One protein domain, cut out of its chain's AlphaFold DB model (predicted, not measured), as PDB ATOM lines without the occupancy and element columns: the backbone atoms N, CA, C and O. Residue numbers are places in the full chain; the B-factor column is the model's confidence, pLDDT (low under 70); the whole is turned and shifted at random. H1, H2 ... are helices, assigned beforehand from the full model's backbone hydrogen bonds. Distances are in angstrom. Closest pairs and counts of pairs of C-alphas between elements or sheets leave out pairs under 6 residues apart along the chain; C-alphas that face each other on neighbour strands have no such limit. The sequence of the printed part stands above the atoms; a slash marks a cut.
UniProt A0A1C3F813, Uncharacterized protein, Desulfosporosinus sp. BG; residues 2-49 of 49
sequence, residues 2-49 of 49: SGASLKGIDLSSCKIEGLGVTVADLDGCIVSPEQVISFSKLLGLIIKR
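This is residues 2 to 49 of the 49 residues of an uncharacterized protein of Desulfosporosinus sp. BG (UniProt A0A1C3F813). There is little regular structure here: one helix, H2, stands between a long looping stretch, residues 2 to 22, and a tail, residues 43 to 49, that leads off on the other side. The short helix H1 follows the looping stretch. The printed part has 48 residues with two named helices, H1 then H2, and no named strand; the class is all helix, with 14 residues in named elements. The whole is compact, with a radius of gyration of the C-alphas of 10.8 A, and spans 33 by 23 by 19 A.

H2, residues 33 to 42, measures 14.9 A from C-alpha 33 at (-148.728, 127.077, 111.078) to C-alpha 42 at (-161.574, 121.015, 106.487). H1, residues 23 to 26, measures 5.5 A and begins with C-alpha 23 at (-157.274, 119.701, 97.831).

H2 and H1 are apart, with no C-alphas within 8 A. In H2, 4 of 6 O i to N i+4 pairs are within hydrogen-bond range; H1 is too short for such a pair.

The C-alphas of Ser 2 and Arg 49, the two farthest apart, are 36.0 A apart. The printed part has no cut, and the link from H1 to H2 is short, with 6 residues. Mean pLDDT of the printed part is 88.3; residues 2 to 3 are under 70.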
ATOM      1  N   SER A   2    -164.958 125.914  88.173       55.22
ATOM      2  CA  SER A   2    -163.492 125.892  88.147       55.22
ATOM      3  C   SER A   2    -162.991 126.515  89.446       55.22
ATOM      4  O   SER A   2    -163.188 127.714  89.649       55.22
ATOM      5  N   GLY A   3    -162.428 125.703  90.341       66.12
ATOM      6  CA  GLY A   3    -161.684 126.209  91.493       66.12
ATOM      7  C   GLY A   3    -160.546 127.107  91.008       66.12
ATOM      8  O   GLY A   3    -159.970 126.870  89.943       66.12
ATOM      9  N   ALA A   4    -160.282 128.192  91.731       79.31
ATOM     10  CA  ALA A   4    -159.110 129.013  91.472       79.31
ATOM     11  C   ALA A   4    -157.910 128.345  92.149       79.31
ATOM     12  O   ALA A   4    -157.928 128.140  93.362       79.31
ATOM     13  N   SER A   5    -156.872 128.028  91.372       90.12
ATOM     14  CA  SER A   5    -155.614 127.537  91.936       90.12
ATOM     15  C   SER A   5    -155.005 128.603  92.849       90.12
ATOM     16  O   SER A   5    -154.895 129.765  92.454       90.12
ATOM     17  N   LEU A   6    -154.585 128.201  94.049       92.50
ATOM     18  CA  LEU A   6    -153.921 129.068  95.027       92.50
ATOM     19  C   LEU A   6    -152.394 128.919  95.004       92.50
ATOM     20  O   LEU A   6    -151.706 129.320  95.942       92.50
ATOM     21  N   LYS A   7    -151.844 128.347  93.931       95.06
ATOM     22  CA  LYS A   7    -150.411 128.101  93.809       95.06
ATOM     23  C   LYS A   7    -149.610 129.399  93.880       95.06
ATOM     24  O   LYS A   7    -149.769 130.280  93.041       95.06
ATOM     25  N   GLY A   8    -148.720 129.488  94.866       96.50
ATOM     26  CA  GLY A   8    -147.873 130.656  95.108       96.50
ATOM     27  C   GLY A   8    -148.589 131.843  95.756       96.50
ATOM     28  O   GLY A   8    -147.963 132.884  95.936       96.50
ATOM     29  N   ILE A   9    -149.871 131.711  96.112       95.00
ATOM     30  CA  ILE A   9    -150.590 132.740  96.869       95.00
ATOM     31  C   ILE A   9    -150.204 132.621  98.342       95.00
ATOM     32  O   ILE A   9    -150.242 131.532  98.914       95.00
ATOM     33  N   ASP A  10    -149.853 133.754  98.949       96.25
ATOM     34  CA  ASP A  10    -149.565 133.850 100.375       96.25
ATOM     35  C   ASP A  10    -150.788 134.340 101.149       96.25
ATOM     36  O   ASP A  10    -151.243 135.473 100.986       96.25
ATOM     37  N   LEU A  11    -151.325 133.454 101.985       94.50
ATOM     38  CA  LEU A  11    -152.434 133.724 102.890       94.50
ATOM     39  C   LEU A  11    -151.985 133.767 104.351       94.50
ATOM     40  O   LEU A  11    -152.838 133.899 105.226       94.50
ATOM     41  N   SER A  12    -150.688 133.673 104.647       96.19
ATOM     42  CA  SER A  12    -150.164 133.522 106.013       96.19
ATOM     43  C   SER A  12    -150.537 134.669 106.960       96.19
ATOM     44  O   SER A  12    -150.632 134.455 108.165       96.19
ATOM     45  N   SER A  13    -150.828 135.865 106.439       96.44
ATOM     46  CA  SER A  13    -151.324 137.012 107.217       96.44
ATOM     47  C   SER A  13    -152.846 137.193 107.174       96.44
ATOM     48  O   SER A  13    -153.381 138.124 107.778       96.44
ATOM     49  N   CYS A  14    -153.564 136.365 106.418       93.25
ATOM     50  CA  CYS A  14    -155.003 136.488 106.228       93.25
ATOM     51  C   CYS A  14    -155.781 135.775 107.335       93.25
ATOM     52  O   CYS A  14    -155.476 134.651 107.740       93.25
ATOM     53  N   LYS A  15    -156.878 136.397 107.767       90.50
ATOM     54  CA  LYS A  15    -157.883 135.717 108.580       90.50
ATOM     55  C   LYS A  15    -158.834 134.960 107.659       90.50
ATOM     56  O   LYS A  15    -159.525 135.565 106.845       90.50
ATOM     57  N   ILE A  16    -158.866 133.641 107.804       87.19
ATOM     58  CA  ILE A  16    -159.707 132.752 107.003       87.19
ATOM     59  C   ILE A  16    -160.841 132.232 107.883       87.19
ATOM     60  O   ILE A  16    -160.592 131.553 108.878       87.19
ATOM     61  N   GLU A  17    -162.081 132.538 107.510       84.31
ATOM     62  CA  GLU A  17    -163.284 132.053 108.211       84.31
ATOM     63  C   GLU A  17    -163.926 130.848 107.507       84.31
ATOM     64  O   GLU A  17    -164.607 130.045 108.140       84.31
ATOM     65  N   GLY A  18    -163.649 130.667 106.213       80.88
ATOM     66  CA  GLY A  18    -164.085 129.523 105.419       80.88
ATOM     67  C   GLY A  18    -163.393 129.498 104.060       80.88
ATOM     68  O   GLY A  18    -162.992 130.543 103.549       80.88
ATOM     69  N   LEU A  19    -163.238 128.305 103.482       83.00
ATOM     70  CA  LEU A  19    -162.615 128.110 102.173       83.00
ATOM     71  C   LEU A  19    -163.470 127.150 101.334       83.00
ATOM     72  O   LEU A  19    -163.740 126.027 101.752       83.00
ATOM     73  N   GLY A  20    -163.888 127.596 100.149       85.31
ATOM     74  CA  GLY A  20    -164.542 126.756  99.146       85.31
ATOM     75  C   GLY A  20    -163.521 126.273  98.126       85.31
ATOM     76  O   GLY A  20    -163.442 126.834  97.037       85.31
ATOM     77  N   VAL A  21    -162.714 125.278  98.494       84.81
ATOM     78  CA  VAL A  21    -161.624 124.763  97.652       84.81
ATOM     79  C   VAL A  21    -161.621 123.244  97.606       84.81
ATOM     80  O   VAL A  21    -162.152 122.572  98.492       84.81
ATOM     81  N   THR A  22    -160.962 122.698  96.595       87.62
ATOM     82  CA  THR A  22    -160.525 121.304  96.578       87.62
ATOM     83  C   THR A  22    -159.099 121.184  97.114       87.62
ATOM     84  O   THR A  22    -158.367 122.167  97.216       87.62
ATOM     85  N   VAL A  23    -158.666 119.960  97.421       87.44
ATOM     86  CA  VAL A  23    -157.274 119.701  97.831       87.44
ATOM     87  C   VAL A  23    -156.279 120.131  96.750       87.44
ATOM     88  O   VAL A  23    -155.214 120.645  97.070       87.44
ATOM     89  N   ALA A  24    -156.640 119.960  95.475       89.81
ATOM     90  CA  ALA A  24    -155.784 120.327  94.351       89.81
ATOM     91  C   ALA A  24    -155.543 121.842  94.262       89.81
ATOM     92  O   ALA A  24    -154.464 122.268  93.862       89.81
ATOM     93  N   ASP A  25    -156.517 122.657  94.677       90.25
ATOM     94  CA  ASP A  25    -156.388 124.116  94.651       90.25
ATOM     95  C   ASP A  25    -155.372 124.629  95.686       90.25
ATOM     96  O   ASP A  25    -154.821 125.712  95.503       90.25
ATOM     97  N   LEU A  26    -155.104 123.859  96.749       90.06
ATOM     98  CA  LEU A  26    -154.160 124.205  97.819       90.06
ATOM     99  C   LEU A  26    -152.690 123.933  97.456       90.06
ATOM    100  O   LEU A  26    -151.808 124.328  98.222       90.06
ATOM    101  N   ASP A  27    -152.407 123.269  96.328       91.75
ATOM    102  CA  ASP A  27    -151.036 122.935  95.922       91.75
ATOM    103  C   ASP A  27    -150.163 124.193  95.812       91.75
ATOM    104  O   ASP A  27    -150.417 125.087  95.005       91.75
ATOM    105  N   GLY A  28    -149.118 124.267  96.639       93.56
ATOM    106  CA  GLY A  28    -148.190 125.398  96.678       93.56
ATOM    107  C   GLY A  28    -148.748 126.694  97.282       93.56
ATOM    108  O   GLY A  28    -148.119 127.737  97.104       93.56
ATOM    109  N   CYS A  29    -149.896 126.664  97.964       94.75
ATOM    110  CA  CYS A  29    -150.403 127.795  98.748       94.75
ATOM    111  C   CYS A  29    -149.559 127.991 100.020       94.75
ATOM    112  O   CYS A  29    -149.226 127.021 100.706       94.75
ATOM    113  N   ILE A  30    -149.211 129.237 100.343       96.69
ATOM    114  CA  ILE A  30    -148.405 129.581 101.520       96.69
ATOM    115  C   ILE A  30    -149.347 129.977 102.659       96.69
ATOM    116  O   ILE A  30    -150.214 130.837 102.507       96.69
ATOM    117  N   VAL A  31    -149.175 129.324 103.808       95.25
ATOM    118  CA  VAL A  31    -150.050 129.451 104.979       95.25
ATOM    119  C   VAL A  31    -149.234 129.513 106.260       95.25
ATOM    120  O   VAL A  31    -148.102 129.029 106.314       95.25
ATOM    121  N   SER A  32    -149.818 130.072 107.314       95.88
ATOM    122  CA  SER A  32    -149.216 130.047 108.642       95.88
ATOM    123  C   SER A  32    -149.417 128.689 109.341       95.88
ATOM    124  O   SER A  32    -150.345 127.941 109.005       95.88
ATOM    125  N   PRO A  33    -148.584 128.334 110.338       92.88
ATOM    126  CA  PRO A  33    -148.728 127.077 111.078       92.88
ATOM    127  C   PRO A  33    -150.109 126.901 111.723       92.88
ATOM    128  O   PRO A  33    -150.657 125.798 111.734       92.88
ATOM    129  N   GLU A  34    -150.713 127.978 112.229       91.12
ATOM    130  CA  GLU A  34    -152.060 127.933 112.797       91.12
ATOM    131  C   GLU A  34    -153.145 127.650 111.746       91.12
ATOM    132  O   GLU A  34    -154.109 126.935 112.037       91.12
ATOM    133  N   GLN A  35    -152.977 128.125 110.507       91.50
ATOM    134  CA  GLN A  35    -153.903 127.836 109.407       91.50
ATOM    135  C   GLN A  35    -153.868 126.356 109.006       91.50
ATOM    136  O   GLN A  35    -154.918 125.800 108.674       91.50
ATOM    137  N   VAL A  36    -152.719 125.678 109.124       89.44
ATOM    138  CA  VAL A  36    -152.595 124.233 108.845       89.44
ATOM    139  C   VAL A  36    -153.565 123.415 109.698       89.44
ATOM    140  O   VAL A  36    -154.186 122.474 109.200       89.44
ATOM    141  N   ILE A  37    -153.759 123.781 110.969       88.94
ATOM    142  CA  ILE A  37    -154.700 123.093 111.869       88.94
ATOM    143  C   ILE A  37    -156.140 123.263 111.377       88.94
ATOM    144  O   ILE A  37    -156.912 122.301 111.364       88.94
ATOM    145  N   SER A  38    -156.507 124.476 110.963       85.56
ATOM    146  CA  SER A  38    -157.832 124.768 110.410       85.56
ATOM    147  C   SER A  38    -158.068 123.993 109.115       85.56
ATOM    148  O   SER A  38    -159.113 123.363 108.953       85.56
ATOM    149  N   PHE A  39    -157.074 123.956 108.227       87.75
ATOM    150  CA  PHE A  39    -157.161 123.250 106.949       87.75
ATOM    151  C   PHE A  39    -157.224 121.738 107.141       87.75
ATOM    152  O   PHE A  39    -158.043 121.080 106.510       87.75
ATOM    153  N   SER A  40    -156.454 121.188 108.081       88.19
ATOM    154  CA  SER A  40    -156.491 119.758 108.412       88.19
ATOM    155  C   SER A  40    -157.904 119.298 108.782       88.19
ATOM    156  O   SER A  40    -158.333 118.232 108.355       88.19
ATOM    157  N   LYS A  41    -158.665 120.130 109.509       84.94
ATOM    158  CA  LYS A  41    -160.070 119.848 109.842       84.94
ATOM    159  C   LYS A  41    -160.987 119.911 108.620       84.94
ATOM    160  O   LYS A  41    -161.835 119.037 108.475       84.94
ATOM    161  N   LEU A  42    -160.811 120.904 107.742       82.56
ATOM    162  CA  LEU A  42    -161.574 121.015 106.487       82.56
ATOM    163  C   LEU A  42    -161.336 119.814 105.560       82.56
ATOM    164  O   LEU A  42    -162.242 119.389 104.851       82.56
ATOM    165  N   LEU A  43    -160.133 119.243 105.615       85.56
ATOM    166  CA  LEU A  43    -159.738 118.040 104.885       85.56
ATOM    167  C   LEU A  43    -160.158 116.729 105.579       85.56
ATOM    168  O   LEU A  43    -159.871 115.652 105.064       85.56
ATOM    169  N   GLY A  44    -160.812 116.795 106.744       87.62
ATOM    170  CA  GLY A  44    -161.255 115.617 107.497       87.62
ATOM    171  C   GLY A  44    -160.127 114.831 108.173       87.62
ATOM    172  O   GLY A  44    -160.321 113.675 108.549       87.62
ATOM    173  N   LEU A  45    -158.945 115.429 108.331       90.12
ATOM    174  CA  LEU A  45    -157.790 114.780 108.946       90.12
ATOM    175  C   LEU A  45    -157.905 114.787 110.473       90.12
ATOM    176  O   LEU A  45    -158.243 115.795 111.096       90.12
ATOM    177  N   ILE A  46    -157.552 113.659 111.090       89.81
ATOM    178  CA  ILE A  46    -157.447 113.533 112.545       89.81
ATOM    179  C   ILE A  46    -156.001 113.812 112.947       89.81
ATOM    180  O   ILE A  46    -155.098 113.038 112.635       89.81
ATOM    181  N   ILE A  47    -155.785 114.908 113.674       86.69
ATOM    182  CA  ILE A  47    -154.473 115.234 114.240       86.69
ATOM    183  C   ILE A  47    -154.320 114.476 115.560       86.69
ATOM    184  O   ILE A  47    -155.050 114.732 116.520       86.69
ATOM    185  N   LYS A  48    -153.360 113.553 115.614       86.75
ATOM    186  CA  LYS A  48    -152.981 112.845 116.840       86.75
ATOM    187  C   LYS A  48    -151.798 113.554 117.504       86.75
ATOM    188  O   LYS A  48    -150.915 114.048 116.808       86.75
ATOM    189  N   ARG A  49    -151.821 113.623 118.835       73.31
ATOM    190  CA  ARG A  49    -150.713 114.117 119.661       73.31
ATOM    191  C   ARG A  49    -149.764 112.989 120.033       73.31
ATOM    192  O   ARG A  49    -150.257 111.842 120.155       73.31
TER     193      ARG A  49